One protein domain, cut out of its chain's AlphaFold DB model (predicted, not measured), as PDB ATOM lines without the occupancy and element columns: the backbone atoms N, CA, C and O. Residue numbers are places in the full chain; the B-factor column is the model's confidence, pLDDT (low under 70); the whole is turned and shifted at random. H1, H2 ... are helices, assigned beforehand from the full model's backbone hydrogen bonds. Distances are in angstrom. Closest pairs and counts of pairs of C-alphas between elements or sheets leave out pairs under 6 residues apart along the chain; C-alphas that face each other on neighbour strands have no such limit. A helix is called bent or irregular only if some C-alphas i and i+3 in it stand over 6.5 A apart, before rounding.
ATOM      1  N   ASP A   2      -6.178 -36.052 -14.908       58.62
ATOM      2  CA  ASP A   2      -7.408 -36.784 -14.569       58.62
ATOM      3  C   ASP A   2      -8.373 -36.998 -15.743       58.62
ATOM      4  O   ASP A   2      -9.179 -37.922 -15.740       58.62
ATOM      5  N   THR A   3      -8.243 -36.220 -16.819       72.56
ATOM      6  CA  THR A   3      -9.142 -36.303 -17.981       72.56
ATOM      7  C   THR A   3      -8.982 -37.587 -18.793       72.56
ATOM      8  O   THR A   3      -9.955 -38.079 -19.363       72.56
ATOM      9  N   TYR A   4      -7.779 -38.161 -18.862       78.44
ATOM     10  CA  TYR A   4      -7.556 -39.419 -19.584       78.44
ATOM     11  C   TYR A   4      -8.166 -40.616 -18.852       78.44
ATOM     12  O   TYR A   4      -8.823 -41.443 -19.484       78.44
ATOM     13  N   GLN A   5      -7.988 -40.671 -17.532       79.12
ATOM     14  CA  GLN A   5      -8.508 -41.744 -16.690       79.12
ATOM     15  C   GLN A   5     -10.044 -41.746 -16.694       79.12
ATOM     16  O   GLN A   5     -10.659 -42.767 -17.003       79.12
ATOM     17  N   GLU A   6     -10.673 -40.584 -16.497       80.06
ATOM     18  CA  GLU A   6     -12.133 -40.455 -16.559       80.06
ATOM     19  C   GLU A   6     -12.707 -40.832 -17.934       80.06
ATOM     20  O   GLU A   6     -13.755 -41.474 -18.036       80.06
ATOM     21  N   ASN A   7     -12.030 -40.448 -19.021       81.31
ATOM     22  CA  ASN A   7     -12.457 -40.800 -20.376       81.31
ATOM     23  C   ASN A   7     -12.344 -42.304 -20.645       81.31
ATOM     24  O   ASN A   7     -13.183 -42.870 -21.354       81.31
ATOM     25  N   PHE A   8     -11.333 -42.956 -20.073       84.25
ATOM     26  CA  PHE A   8     -11.144 -44.396 -20.180       84.25
ATOM     27  C   PHE A   8     -12.210 -45.173 -19.401       84.25
ATOM     28  O   PHE A   8     -12.805 -46.104 -19.945       84.25
ATOM     29  N   GLU A   9     -12.532 -44.756 -18.178       85.56
ATOM     30  CA  GLU A   9     -13.592 -45.364 -17.363       85.56
ATOM     31  C   GLU A   9     -14.971 -45.204 -18.016       85.56
ATOM     32  O   GLU A   9     -15.717 -46.180 -18.160       85.56
ATOM     33  N   LYS A  10     -15.279 -44.005 -18.533       83.38
ATOM     34  CA  LYS A  10     -16.491 -43.761 -19.334       83.38
ATOM     35  C   LYS A  10     -16.538 -44.669 -20.562       83.38
ATOM     36  O   LYS A  10     -17.583 -45.241 -20.871       83.38
ATOM     37  N   TYR A  11     -15.415 -44.842 -21.257       85.94
ATOM     38  CA  TYR A  11     -15.333 -45.745 -22.401       85.94
ATOM     39  C   TYR A  11     -15.562 -47.214 -22.010       85.94
ATOM     40  O   TYR A  11     -16.314 -47.906 -22.698       85.94
ATOM     41  N   GLN A  12     -14.990 -47.693 -20.901       87.44
ATOM     42  CA  GLN A  12     -15.231 -49.056 -20.417       87.44
ATOM     43  C   GLN A  12     -16.701 -49.299 -20.055       87.44
ATOM     44  O   GLN A  12     -17.265 -50.341 -20.413       87.44
ATOM     45  N   ALA A  13     -17.347 -48.329 -19.405       85.88
ATOM     46  CA  ALA A  13     -18.771 -48.403 -19.106       85.88
ATOM     47  C   ALA A  13     -19.595 -48.506 -20.400       85.88
ATOM     48  O   ALA A  13     -20.413 -49.417 -20.549       85.88
ATOM     49  N   LEU A  14     -19.321 -47.645 -21.387       87.31
ATOM     50  CA  LEU A  14     -19.997 -47.676 -22.688       87.31
ATOM     51  C   LEU A  14     -19.756 -48.986 -23.448       87.31
ATOM     52  O   LEU A  14     -20.686 -49.513 -24.050       87.31
ATOM     53  N   LYS A  15     -18.548 -49.553 -23.382       89.50
ATOM     54  CA  LYS A  15     -18.232 -50.860 -23.974       89.50
ATOM     55  C   LYS A  15     -19.050 -51.986 -23.335       89.50
ATOM     56  O   LYS A  15     -19.550 -52.864 -24.035       89.50
ATOM     57  N   THR A  16     -19.246 -51.931 -22.019       87.44
ATOM     58  CA  THR A  16     -20.098 -52.885 -21.292       87.44
ATOM     59  C   THR A  16     -21.561 -52.762 -21.723       87.44
ATOM     60  O   THR A  16     -22.229 -53.768 -21.969       87.44
ATOM     61  N   TYR A  17     -22.063 -51.534 -21.880       85.50
ATOM     62  CA  TYR A  17     -23.413 -51.301 -22.396       85.50
ATOM     63  C   TYR A  17     -23.569 -51.745 -23.850       85.50
ATOM     64  O   TYR A  17     -24.592 -52.347 -24.181       85.50
ATOM     65  N   ALA A  18     -22.559 -51.529 -24.695       88.06
ATOM     66  CA  ALA A  18     -22.552 -51.985 -26.083       88.06
ATOM     67  C   ALA A  18     -22.724 -53.505 -26.165       88.06
ATOM     68  O   ALA A  18     -23.616 -53.989 -26.860       88.06
ATOM     69  N   ALA A  19     -21.963 -54.254 -25.360       86.69
ATOM     70  CA  ALA A  19     -22.076 -55.709 -25.286       86.69
ATOM     71  C   ALA A  19     -23.467 -56.184 -24.820       86.69
ATOM     72  O   ALA A  19     -23.986 -57.176 -25.323       86.69
ATOM     73  N   ARG A  20     -24.099 -55.469 -23.879       85.56
ATOM     74  CA  ARG A  20     -25.422 -55.835 -23.332       85.56
ATOM     75  C   ARG A  20     -26.593 -55.472 -24.245       85.56
ATOM     76  O   ARG A  20     -27.641 -56.113 -24.186       85.56
ATOM     77  N   THR A  21     -26.451 -54.415 -25.038       84.25
ATOM     78  CA  THR A  21     -27.547 -53.850 -25.840       84.25
ATOM     79  C   THR A  21     -27.456 -54.194 -27.322       84.25
ATOM     80  O   THR A  21     -28.486 -54.170 -27.991       84.25
ATOM     81  N   GLY A  22     -26.261 -54.531 -27.820       84.38
ATOM     82  CA  GLY A  22     -25.981 -54.669 -29.252       84.38
ATOM     83  C   GLY A  22     -25.821 -53.326 -29.976       84.38
ATOM     84  O   GLY A  22     -25.807 -53.296 -31.201       84.38
ATOM     85  N   ILE A  23     -25.728 -52.213 -29.240       88.00
ATOM     86  CA  ILE A  23     -25.589 -50.857 -29.791       88.00
ATOM     87  C   ILE A  23     -24.104 -50.493 -29.865       88.00
ATOM     88  O   ILE A  23     -23.337 -50.807 -28.955       88.00
ATOM     89  N   SER A  24     -23.683 -49.799 -30.925       89.00
ATOM     90  CA  SER A  24     -22.295 -49.349 -31.051       89.00
ATOM     91  C   SER A  24     -21.915 -48.348 -29.951       89.00
ATOM     92  O   SER A  24     -22.728 -47.536 -29.506       89.00
ATOM     93  N   VAL A  25     -20.646 -48.357 -29.531       88.12
ATOM     94  CA  VAL A  25     -20.130 -47.392 -28.540       88.12
ATOM     95  C   VAL A  25     -20.307 -45.949 -29.024       88.12
ATOM     96  O   VAL A  25     -20.619 -45.067 -28.228       88.12
ATOM     97  N   THR A  26     -20.162 -45.708 -30.328       86.69
ATOM     98  CA  THR A  26     -20.381 -44.396 -30.951       86.69
ATOM     99  C   THR A  26     -21.817 -43.914 -30.763       86.69
ATOM    100  O   THR A  26     -22.032 -42.770 -30.361       86.69
ATOM    101  N   ALA A  27     -22.803 -44.789 -30.978       85.19
ATOM    102  CA  ALA A  27     -24.204 -44.454 -30.750       85.19
ATOM    103  C   ALA A  27     -24.502 -44.242 -29.258       85.19
ATOM    104  O   ALA A  27     -25.161 -43.273 -28.878       85.19
ATOM    105  N   LEU A  28     -23.941 -45.089 -28.391       87.81
ATOM    106  CA  LEU A  28     -24.077 -44.941 -26.944       87.81
ATOM    107  C   LEU A  28     -23.425 -43.667 -26.407       87.81
ATOM    108  O   LEU A  28     -23.915 -43.146 -25.416       87.81
ATOM    109  N   ARG A  29     -22.373 -43.134 -27.042       87.62
ATOM    110  CA  ARG A  29     -21.810 -41.822 -26.681       87.62
ATOM    111  C   ARG A  29     -22.816 -40.697 -26.899       87.62
ATOM    112  O   ARG A  29     -22.980 -39.876 -26.005       87.62
ATOM    113  N   LYS A  30     -23.512 -40.681 -28.040       83.81
ATOM    114  CA  LYS A  30     -24.575 -39.693 -28.307       83.81
ATOM    115  C   LYS A  30     -25.747 -39.855 -27.324       83.81
ATOM    116  O   LYS A  30     -26.348 -38.875 -26.913       83.81
ATOM    117  N   LEU A  31     -26.014 -41.088 -26.888       86.88
ATOM    118  CA  LEU A  31     -27.043 -41.428 -25.896       86.88
ATOM    119  C   LEU A  31     -26.524 -41.440 -24.444       86.88
ATOM    120  O   LEU A  31     -27.253 -41.853 -23.540       86.88
ATOM    121  N   ALA A  32     -25.278 -41.022 -24.193       85.69
ATOM    122  CA  ALA A  32     -24.677 -41.024 -22.857       85.69
ATOM    123  C   ALA A  32     -25.198 -39.866 -21.999       85.69
ATOM    124  O   ALA A  32     -25.175 -39.959 -20.767       85.69
ATOM    125  N   ASP A  33     -25.735 -38.832 -22.637       88.88
ATOM    126  CA  ASP A  33     -26.384 -37.724 -21.961       88.88
ATOM    127  C   ASP A  33     -27.667 -38.171 -21.239       88.88
ATOM    128  O   ASP A  33     -28.499 -38.907 -21.780       88.88
ATOM    129  N   ARG A  34     -27.800 -37.781 -19.968       88.50
ATOM    130  CA  ARG A  34     -28.922 -38.200 -19.119       88.50
ATOM    131  C   ARG A  34     -30.212 -37.473 -19.486       88.50
ATOM    132  O   ARG A  34     -31.261 -38.116 -19.490       88.50
ATOM    133  N   GLU A  35     -30.144 -36.176 -19.762       90.88
ATOM    134  CA  GLU A  35     -31.320 -35.365 -20.084       90.88
ATOM    135  C   GLU A  35     -31.922 -35.810 -21.411       90.88
ATOM    136  O   GLU A  35     -33.126 -36.039 -21.501       90.88
ATOM    137  N   PHE A  36     -31.070 -36.077 -22.398       91.88
ATOM    138  CA  PHE A  36     -31.480 -36.610 -23.683       91.88
ATOM    139  C   PHE A  36     -32.179 -37.963 -23.535       91.88
ATOM    140  O   PHE A  36     -33.275 -38.147 -24.057       91.88
ATOM    141  N   ARG A  37     -31.626 -38.907 -22.756       92.75
ATOM    142  CA  ARG A  37     -32.319 -40.185 -22.498       92.75
ATOM    143  C   ARG A  37     -33.662 -39.989 -21.803       92.75
ATOM    144  O   ARG A  37     -34.622 -40.659 -22.174       92.75
ATOM    145  N   ASN A  38     -33.738 -39.097 -20.820       93.31
ATOM    146  CA  ASN A  38     -34.993 -38.798 -20.133       93.31
ATOM    147  C   ASN A  38     -36.030 -38.213 -21.094       93.31
ATOM    148  O   ASN A  38     -37.193 -38.597 -21.023       93.31
ATOM    149  N   HIS A  39     -35.608 -37.365 -22.032       94.94
ATOM    150  CA  HIS A  39     -36.478 -36.850 -23.080       94.94
ATOM    151  C   HIS A  39     -37.041 -37.982 -23.956       94.94
ATOM    152  O   HIS A  39     -38.248 -38.042 -24.166       94.94
ATOM    153  N   LEU A  40     -36.216 -38.947 -24.383       95.62
ATOM    154  CA  LEU A  40     -36.700 -40.114 -25.140       95.62
ATOM    155  C   LEU A  40     -37.690 -40.971 -24.329       95.62
ATOM    156  O   LEU A  40     -38.661 -41.489 -24.878       95.62
ATOM    157  N   ILE A  41     -37.451 -41.126 -23.022       96.38
ATOM    158  CA  ILE A  41     -38.363 -41.830 -22.107       96.38
ATOM    159  C   ILE A  41     -39.696 -41.081 -22.004       96.38
ATOM    160  O   ILE A  41     -40.752 -41.707 -22.095       96.38
ATOM    161  N   GLN A  42     -39.651 -39.757 -21.858       96.19
ATOM    162  CA  GLN A  42     -40.833 -38.907 -21.787       96.19
ATOM    163  C   GLN A  42     -41.645 -38.968 -23.085       96.19
ATOM    164  O   GLN A  42     -42.833 -39.258 -23.020       96.19
ATOM    165  N   LEU A  43     -41.007 -38.824 -24.253       96.06
ATOM    166  CA  LEU A  43     -41.673 -38.963 -25.553       96.06
ATOM    167  C   LEU A  43     -42.443 -40.282 -25.658       96.06
ATOM    168  O   LEU A  43     -43.565 -40.311 -26.168       96.06
ATOM    169  N   HIS A  44     -41.852 -41.373 -25.160       96.81
ATOM    170  CA  HIS A  44     -42.539 -42.656 -25.122       96.81
ATOM    171  C   HIS A  44     -43.746 -42.631 -24.181       96.81
ATOM    172  O   HIS A  44     -44.828 -43.063 -24.572       96.81
ATOM    173  N   GLY A  45     -43.579 -42.104 -22.966       94.56
ATOM    174  CA  GLY A  45     -44.662 -41.953 -21.990       94.56
ATOM    175  C   GLY A  45     -45.832 -41.108 -22.494       94.56
ATOM    176  O   GLY A  45     -46.980 -41.446 -22.213       94.56
ATOM    177  N   ASP A  46     -45.545 -40.093 -23.307       94.75
ATOM    178  CA  ASP A  46     -46.520 -39.157 -23.878       94.75
ATOM    179  C   ASP A  46     -47.267 -39.725 -25.099       94.75
ATOM    180  O   ASP A  46     -48.117 -39.058 -25.689       94.75
ATOM    181  N   GLY A  47     -46.990 -40.977 -25.477       93.31
ATOM    182  CA  GLY A  47     -47.734 -41.682 -26.521       93.31
ATOM    183  C   GLY A  47     -46.951 -41.954 -27.801       93.31
ATOM    184  O   GLY A  47     -47.498 -42.608 -28.693       93.31
ATOM    185  N   SER A  48     -45.688 -41.527 -27.901       95.69
ATOM    186  CA  SER A  48     -44.874 -41.784 -29.095       95.69
ATOM    187  C   SER A  48     -44.398 -43.244 -29.114       95.69
ATOM    188  O   SER A  48     -43.749 -43.714 -28.167       95.69
ATOM    189  N   PRO A  49     -44.683 -44.023 -30.170       95.88
ATOM    190  CA  PRO A  49     -44.147 -45.367 -30.293       95.88
ATOM    191  C   PRO A  49     -42.629 -45.317 -30.494       95.88
ATOM    192  O   PRO A  49     -42.081 -44.407 -31.113       95.88
ATOM    193  N   LEU A  50     -41.933 -46.358 -30.029       96.50
ATOM    194  CA  LEU A  50     -40.476 -46.444 -30.169       96.50
ATOM    195  C   LEU A  50     -40.003 -46.352 -31.627       96.50
ATOM    196  O   LEU A  50     -38.908 -45.864 -31.850       96.50
ATOM    197  N   SER A  51     -40.812 -46.782 -32.602       96.44
ATOM    198  CA  SER A  51     -40.509 -46.650 -34.033       96.44
ATOM    199  C   SER A  51     -40.388 -45.197 -34.493       96.44
ATOM    200  O   SER A  51     -39.499 -44.878 -35.278       96.44
ATOM    201  N   GLU A  52     -41.249 -44.314 -33.987       96.56
ATOM    202  CA  GLU A  52     -41.185 -42.881 -34.292       96.56
ATOM    203  C   GLU A  52     -39.976 -42.244 -33.612       96.56
ATOM    204  O   GLU A  52     -39.240 -41.489 -34.243       96.56
ATOM    205  N   ILE A  53     -39.693 -42.633 -32.365       96.56
ATOM    206  CA  ILE A  53     -38.512 -42.154 -31.636       96.56
ATOM    207  C   ILE A  53     -37.225 -42.583 -32.355       96.56
ATOM    208  O   ILE A  53     -36.314 -41.777 -32.514       96.56
ATOM    209  N   THR A  54     -37.137 -43.821 -32.847       96.06
ATOM    210  CA  THR A  54     -35.977 -44.256 -33.642       96.06
ATOM    211  C   THR A  54     -35.876 -43.530 -34.981       96.06
ATOM    212  O   THR A  54     -34.769 -43.223 -35.411       96.06
ATOM    213  N   GLY A  55     -37.007 -43.187 -35.609       95.94
ATOM    214  CA  GLY A  55     -37.026 -42.345 -36.809       95.94
ATOM    215  C   GLY A  55     -36.478 -40.941 -36.537       95.94
ATOM    216  O   GLY A  55     -35.640 -40.452 -37.288       95.94
ATOM    217  N   TYR A  56     -36.872 -40.333 -35.415       94.56
ATOM    218  CA  TYR A  56     -36.327 -39.060 -34.937       94.56
ATOM    219  C   TYR A  56     -34.812 -39.138 -34.682       94.56
ATOM    220  O   TYR A  56     -34.056 -38.282 -35.142       94.56
ATOM    221  N   LEU A  57     -34.342 -40.189 -34.004       94.31
ATOM    222  CA  LEU A  57     -32.913 -40.396 -33.747       94.31
ATOM    223  C   LEU A  57     -32.104 -40.535 -35.043       94.31
ATOM    224  O   LEU A  57     -31.032 -39.944 -35.162       94.31
ATOM    225  N   SER A  58     -32.625 -41.269 -36.024       94.06
ATOM    226  CA  SER A  58     -31.992 -41.399 -37.335       94.06
ATOM    227  C   SER A  58     -31.940 -40.051 -38.063       94.06
ATOM    228  O   SER A  58     -30.862 -39.625 -38.470       94.06
ATOM    229  N   ALA A  59     -33.065 -39.335 -38.139       93.88
ATOM    230  CA  ALA A  59     -33.182 -38.096 -38.908       93.88
ATOM    231  C   ALA A  59     -32.353 -36.927 -38.351       93.88
ATOM    232  O   ALA A  59     -31.773 -36.167 -39.123       93.88
ATOM    233  N   PHE A  60     -32.294 -36.766 -37.025       91.81
ATOM    234  CA  PHE A  60     -31.676 -35.588 -36.401       91.81
ATOM    235  C   PHE A  60     -30.304 -35.857 -35.787       91.81
ATOM    236  O   PHE A  60     -29.516 -34.927 -35.618       91.81
ATOM    237  N   TYR A  61     -30.005 -37.112 -35.450       89.25
ATOM    238  CA  TYR A  61     -28.778 -37.469 -34.742       89.25
ATOM    239  C   TYR A  61     -27.913 -38.469 -35.495       89.25
ATOM    240  O   TYR A  61     -26.853 -38.815 -34.968       89.25
ATOM    241  N   ASP A  62     -28.311 -38.915 -36.692       89.56
ATOM    242  CA  ASP A  62     -27.600 -39.942 -37.463       89.56
ATOM    243  C   ASP A  62     -27.307 -41.172 -36.581       89.56
ATOM    244  O   ASP A  62     -26.168 -41.590 -36.346       89.56
ATOM    245  N   LEU A  63     -28.372 -41.640 -35.928       90.06
ATOM    246  CA  LEU A  63     -28.373 -42.768 -35.009       90.06
ATOM    247  C   LEU A  63     -29.312 -43.843 -35.538       90.06
ATOM    248  O   LEU A  63     -30.511 -43.824 -35.262       90.06
ATOM    249  N   ASP A  64     -28.750 -44.803 -36.267       89.75
ATOM    250  CA  ASP A  64     -29.502 -45.964 -36.728       89.75
ATOM    251  C   ASP A  64     -29.560 -47.036 -35.626       89.75
ATOM    252  O   ASP A  64     -28.604 -47.768 -35.348       89.75
ATOM    253  N   ILE A  65     -30.685 -47.062 -34.914       92.06
ATOM    254  CA  ILE A  65     -30.943 -47.956 -33.789       92.06
ATOM    255  C   ILE A  65     -32.346 -48.537 -33.921       92.06
ATOM    256  O   ILE A  65     -33.329 -47.817 -34.064       92.06
ATOM    257  N   SER A  66     -32.460 -49.861 -33.813       94.06
ATOM    258  CA  SER A  66     -33.767 -50.515 -33.858       94.06
ATOM    259  C   SER A  66     -34.606 -50.194 -32.607       94.06
ATOM    260  O   SER A  66     -34.054 -50.050 -31.508       94.06
ATOM    261  N   PRO A  67     -35.949 -50.192 -32.699       95.69
ATOM    262  CA  PRO A  67     -36.820 -49.990 -31.535       95.69
ATOM    263  C   PRO A  67     -36.551 -50.981 -30.394       95.69
ATOM    264  O   PRO A  67     -36.679 -50.651 -29.216       95.69
ATOM    265  N   GLN A  68     -36.143 -52.208 -30.732       94.12
ATOM    266  CA  GLN A  68     -35.798 -53.245 -29.760       94.12
ATOM    267  C   GLN A  68     -34.513 -52.904 -28.999       94.12
ATOM    268  O   GLN A  68     -34.449 -53.095 -27.783       94.12
ATOM    269  N   HIS A  69     -33.501 -52.387 -29.698       93.31
ATOM    270  CA  HIS A  69     -32.261 -51.926 -29.083       93.31
ATOM    271  C   HIS A  69     -32.508 -50.696 -28.209       93.31
ATOM    272  O   HIS A  69     -32.076 -50.684 -27.056       93.31
ATOM    273  N   LEU A  70     -33.289 -49.725 -28.694       94.38
ATOM    274  CA  LEU A  70     -33.665 -48.545 -27.914       94.38
ATOM    275  C   LEU A  70     -34.407 -48.941 -26.631       94.38
ATOM    276  O   LEU A  70     -34.044 -48.502 -25.544       94.38
ATOM    277  N   ARG A  71     -35.376 -49.860 -26.721       94.50
ATOM    278  CA  ARG A  71     -36.075 -50.407 -25.549       94.50
ATOM    279  C   ARG A  71     -35.117 -51.022 -24.531       94.50
ATOM    280  O   ARG A  71     -35.269 -50.791 -23.333       94.50
ATOM    281  N   LYS A  72     -34.172 -51.854 -24.985       92.75
ATOM    282  CA  LYS A  72     -33.185 -52.495 -24.101       92.75
ATOM    283  C   LYS A  72     -32.332 -51.443 -23.399       92.75
ATOM    284  O   LYS A  72     -32.148 -51.542 -22.189       92.75
ATOM    285  N   LEU A  73     -31.865 -50.439 -24.139       92.38
ATOM    286  CA  LEU A  73     -31.084 -49.337 -23.591       92.38
ATOM    287  C   LEU A  73     -31.867 -48.585 -22.513       92.38
ATOM    288  O   LEU A  73     -31.416 -48.543 -21.373       92.38
ATOM    289  N   LEU A  74     -33.058 -48.073 -22.842       93.62
ATOM    290  CA  LEU A  74     -33.875 -47.292 -21.910       93.62
ATOM    291  C   LEU A  74     -34.281 -48.104 -20.676       93.62
ATOM    292  O   LEU A  74     -34.321 -47.559 -19.579       93.62
ATOM    293  N   LYS A  75     -34.486 -49.420 -20.812       92.62
ATOM    294  CA  LYS A  75     -34.713 -50.305 -19.661       92.62
ATOM    295  C   LYS A  75     -33.501 -50.373 -18.731       92.62
ATOM    296  O   LYS A  75     -33.673 -50.339 -17.517       92.62
ATOM    297  N   ILE A  76     -32.297 -50.495 -19.286       90.25
ATOM    298  CA  ILE A  76     -31.059 -50.592 -18.500       90.25
ATOM    299  C   ILE A  76     -30.730 -49.249 -17.840       90.25
ATOM    300  O   ILE A  76     -30.303 -49.226 -16.692       90.25
ATOM    301  N   THR A  77     -30.923 -48.137 -18.552       89.19
ATOM    302  CA  THR A  77     -30.485 -46.811 -18.096       89.19
ATOM    303  C   THR A  77     -31.565 -46.003 -17.381       89.19
ATOM    304  O   THR A  77     -31.233 -45.045 -16.693       89.19
ATOM    305  N   GLY A  78     -32.843 -46.323 -17.596       86.94
ATOM    306  CA  GLY A  78     -33.987 -45.537 -17.125       86.94
ATOM    307  C   GLY A  78     -34.642 -46.063 -15.847       86.94
ATOM    308  O   GLY A  78     -35.329 -45.295 -15.175       86.94
ATOM    309  N   GLY A  79     -34.442 -47.336 -15.483       90.31
ATOM    310  CA  GLY A  79     -34.986 -47.909 -14.244       90.31
ATOM    311  C   GLY A  79     -36.482 -47.618 -14.060       90.31
ATOM    312  O   GLY A  79     -37.290 -47.902 -14.949       90.31
ATOM    313  N   ASP A  80     -36.840 -46.998 -12.936       92.25
ATOM    314  CA  ASP A  80     -38.232 -46.676 -12.590       92.25
ATOM    315  C   ASP A  80     -38.877 -45.650 -13.524       92.25
ATOM    316  O   ASP A  80     -40.057 -45.779 -13.851       92.25
ATOM    317  N   THR A  81     -38.111 -44.678 -14.032       93.88
ATOM    318  CA  THR A  81     -38.644 -43.677 -14.977       93.88
ATOM    319  C   THR A  81     -39.117 -44.330 -16.274       93.88
ATOM    320  O   THR A  81     -40.176 -43.995 -16.801       93.88
ATOM    321  N   TRP A  82     -38.383 -45.339 -16.749       96.00
ATOM    322  CA  TRP A  82     -38.777 -46.123 -17.914       96.00
ATOM    323  C   TRP A  82     -40.017 -46.984 -17.640       96.00
ATOM    324  O   TRP A  82     -40.902 -47.087 -18.492       96.00
ATOM    325  N   ASN A  83     -40.118 -47.573 -16.447       94.81
ATOM    326  CA  ASN A  83     -41.298 -48.345 -16.056       94.81
ATOM    327  C   ASN A  83     -42.556 -47.463 -16.007       94.81
ATOM    328  O   ASN A  83     -43.593 -47.860 -16.541       94.81
ATOM    329  N   ALA A  84     -42.451 -46.257 -15.440       94.88
ATOM    330  CA  ALA A  84     -43.535 -45.280 -15.420       94.88
ATOM    331  C   ALA A  84     -43.957 -44.867 -16.839       94.88
ATOM    332  O   ALA A  84     -45.141 -44.911 -17.168       94.88
ATOM    333  N   ALA A  85     -42.996 -44.570 -17.721       95.75
ATOM    334  CA  ALA A  85     -43.285 -44.227 -19.112       95.75
ATOM    335  C   ALA A  85     -44.017 -45.352 -19.865       95.75
ATOM    336  O   ALA A  85     -44.967 -45.084 -20.596       95.75
ATOM    337  N   ILE A  86     -43.645 -46.623 -19.657       95.88
ATOM    338  CA  ILE A  86     -44.371 -47.758 -20.257       95.88
ATOM    339  C   ILE A  86     -45.832 -47.794 -19.794       95.88
ATOM    340  O   ILE A  86     -46.724 -48.091 -20.596       95.88
ATOM    341  N   LEU A  87     -46.084 -47.563 -18.504       95.56
ATOM    342  CA  LEU A  87     -47.441 -47.556 -17.960       95.56
ATOM    343  C   LEU A  87     -48.261 -46.417 -18.571       95.56
ATOM    344  O   LEU A  87     -49.356 -46.672 -19.076       95.56
ATOM    345  N   ASN A  88     -47.691 -45.213 -18.624       94.31
ATOM    346  CA  ASN A  88     -48.327 -44.040 -19.222       94.31
ATOM    347  C   ASN A  88     -48.640 -44.265 -20.706       94.31
ATOM    348  O   ASN A  88     -49.776 -44.071 -21.132       94.31
ATOM    349  N   TYR A  89     -47.692 -44.805 -21.479       95.50
ATOM    350  CA  TYR A  89     -47.905 -45.139 -22.888       95.50
ATOM    351  C   TYR A  89     -49.073 -46.118 -23.085       95.50
ATOM    352  O   TYR A  89     -49.899 -45.962 -23.989       95.50
ATOM    353  N   ARG A  90     -49.176 -47.146 -22.232       93.44
ATOM    354  CA  ARG A  90     -50.286 -48.112 -22.288       93.44
ATOM    355  C   ARG A  90     -51.626 -47.452 -21.986       93.44
ATOM    356  O   ARG A  90     -52.596 -47.739 -22.686       93.44
ATOM    357  N   GLN A  91     -51.673 -46.575 -20.986       93.31
ATOM    358  CA  GLN A  91     -52.871 -45.805 -20.653       93.31
ATOM    359  C   GLN A  91     -53.265 -44.878 -21.807       93.31
ATOM    360  O   GLN A  91     -54.403 -44.949 -22.265       93.31
ATOM    361  N   TYR A  92     -52.318 -44.113 -22.357       92.81
ATOM    362  CA  TYR A  92     -52.530 -43.261 -23.529       92.81
ATOM    363  C   TYR A  92     -53.153 -44.043 -24.694       92.81
ATOM    364  O   TYR A  92     -54.175 -43.653 -25.260       92.81
ATOM    365  N   ARG A  93     -52.578 -45.207 -25.027       91.00
ATOM    366  CA  ARG A  93     -53.078 -46.084 -26.098       91.00
ATOM    367  C   ARG A  93     -54.477 -46.622 -25.810       91.00
ATOM    368  O   ARG A  93     -55.260 -46.779 -26.746       91.00
ATOM    369  N   HIS A  94     -54.785 -46.921 -24.551       91.12
ATOM    370  CA  HIS A  94     -56.105 -47.386 -24.143       91.12
ATOM    371  C   HIS A  94     -57.159 -46.284 -24.301       91.12
ATOM    372  O   HIS A  94     -58.169 -46.514 -24.964       91.12
ATOM    373  N   VAL A  95     -56.887 -45.083 -23.784       89.81
ATOM    374  CA  VAL A  95     -57.779 -43.916 -23.903       89.81
ATOM    375  C   VAL A  95     -58.029 -43.578 -25.372       89.81
ATOM    376  O   VAL A  95     -59.177 -43.553 -25.806       89.81
ATOM    377  N   ARG A  96     -56.974 -43.461 -26.189       88.75
ATOM    378  CA  ARG A  96     -57.106 -43.214 -27.637       88.75
ATOM    379  C   ARG A  96     -57.936 -44.270 -28.360       88.75
ATOM    380  O   ARG A  96     -58.635 -43.961 -29.323       88.75
ATOM    381  N   ARG A  97     -57.842 -45.534 -27.942       87.06
ATOM    382  CA  ARG A  97     -58.659 -46.611 -28.511       87.06
ATOM    383  C   ARG A  97     -60.130 -46.433 -28.142       87.06
ATOM    384  O   ARG A  97     -60.976 -46.624 -29.007       87.06
ATOM    385  N   GLN A  98     -60.424 -46.070 -26.896       87.69
ATOM    386  CA  GLN A  98     -61.790 -45.810 -26.440       87.69
ATOM    387  C   GLN A  98     -62.403 -44.594 -27.146       87.69
ATOM    388  O   GLN A  98     -63.516 -44.703 -27.643       87.69
ATOM    389  N   GLU A  99     -61.663 -43.490 -27.283       87.94
ATOM    390  CA  GLU A  99     -62.106 -42.302 -28.034       87.94
ATOM    391  C   GLU A  99     -62.509 -42.649 -29.471       87.94
ATOM    392  O   GLU A  99     -63.580 -42.262 -29.930       87.94
ATOM    393  N   LYS A 100     -61.682 -43.439 -30.172       87.25
ATOM    394  CA  LYS A 100     -61.989 -43.888 -31.537       87.25
ATOM    395  C   LYS A 100     -63.247 -44.752 -31.609       87.25
ATOM    396  O   LYS A 100     -63.995 -44.635 -32.571       87.25
ATOM    397  N   LEU A 101     -63.472 -45.618 -30.619       85.06
ATOM    398  CA  LEU A 101     -64.672 -46.456 -30.562       85.06
ATOM    399  C   LEU A 101     -65.930 -45.622 -30.309       85.06
ATOM    400  O   LEU A 101     -66.940 -45.863 -30.956       85.06
ATOM    401  N   ILE A 102     -65.863 -44.639 -29.409       84.38
ATOM    402  CA  ILE A 102     -66.988 -43.739 -29.121       84.38
ATOM    403  C   ILE A 102     -67.325 -42.902 -30.360       84.38
ATOM    404  O   ILE A 102     -68.489 -42.829 -30.737       84.38
ATOM    405  N   SER A 103     -66.311 -42.341 -31.029       84.69
ATOM    406  CA  SER A 103     -66.501 -41.582 -32.271       84.69
ATOM    407  C   SER A 103     -67.156 -42.418 -33.370       84.69
ATOM    408  O   SER A 103     -68.007 -41.906 -34.075       84.69
ATOM    409  N   ALA A 104     -66.803 -43.700 -33.497       76.94
ATOM    410  CA  ALA A 104     -67.354 -44.582 -34.527       76.94
ATOM    411  C   ALA A 104     -68.775 -45.106 -34.234       76.94
ATOM    412  O   ALA A 104     -69.368 -45.735 -35.103       76.94
ATOM    413  N   ILE A 105     -69.285 -44.931 -33.009       74.44
ATOM    414  CA  ILE A 105     -70.659 -45.296 -32.614       74.44
ATOM    415  C   ILE A 105     -71.588 -44.069 -32.659       74.44
ATOM    416  O   ILE A 105     -72.801 -44.225 -32.766       74.44
ATOM    417  N   GLY A 106     -71.028 -42.863 -32.509       62.16
ATOM    418  CA  GLY A 106     -71.767 -41.598 -32.535       62.16
ATOM    419  C   GLY A 106     -72.015 -41.014 -33.932       62.16
ATOM    420  O   GLY A 106     -72.810 -40.080 -34.024       62.16
ATOM    421  N   ASP A 107     -71.360 -41.556 -34.965       51.25
ATOM    422  CA  ASP A 107     -71.625 -41.324 -36.397       51.25
ATOM    423  C   ASP A 107     -72.512 -42.447 -36.970       51.25
ATOM    424  O   ASP A 107     -73.349 -42.153 -37.855       51.25
TER     425      ASP A 107
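What this domain is: This is residues 2 to 107 of the 107 residues of an uncharacterized protein of Desulfopila aestuarii DSM 18488 (UniProt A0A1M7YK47). A small body of short helices, H2, H3, H4 and H5a, has a helical arm sticking out at each end: residues 2 to 9 of H1 at one, residues 97 to 107, of which 97 to 106 belong to H5b, at the other. H5b packs beside H3, but the helices mostly cross. The printed part has 106 residues with five named helices, H1 to H5 in order, and no named strand: all helix. It is loose, with a radius of gyration of the C-alphas of 17.1 A and spans of 67 by 28 by 21 A.

How they stand to each other: Start with H1, residues 2 to 21, whose residues 11 to 18 alone touch H2, residues 25 to 30; the closest C-alphas, of Ala 18 and Val 25, are 5.7 A apart. Next, H3, residues 34 to 45, and H4, residues 50 to 61, form a helical hairpin, touching through residues 40 to 44 and 50 to 53 alone; their closest C-alphas, of His 44 and Leu 50, are 6.6 A apart. H5, residues 67 to 106, was assigned by its hydrogen bonds as one helix but is bent, with C-alphas 77 and 80 9.5 A apart; its arms H5a, residues 67 to 77, and H5b, residues 80 to 106, stand at a steep tilt of 44 degrees. Residues 50 to 54 of H4 alone touch H5a, about perpendicular at 87 degrees, closest at the C-alphas of Leu 50 and Pro 67, 5.3 A. Residues 81 to 89 of H5b alone touch H3 at a shallow tilt of 28 degrees, the same way, closest at the C-alphas of Gly 45 and Ala 85, 3.9 A. In H1, H2, H3, H4, H5a and H5b every O i to N i+4 pair is within hydrogen-bond range.

Where its parts are: Find C-alpha 2 at (-7.408, -36.784, -14.569); H1 runs 28.7 A from there. H5b runs 39.3 A to C-alpha 106 at (-71.767, -41.598, -32.535).

The domain as a whole: The C-alphas of Asp 2 and Asp 107, the two farthest apart, are 68.0 A apart. The printed part has no cut, and the links between its helices are tight. The model's pLDDT is under 70 at residues 2, 106 and 107.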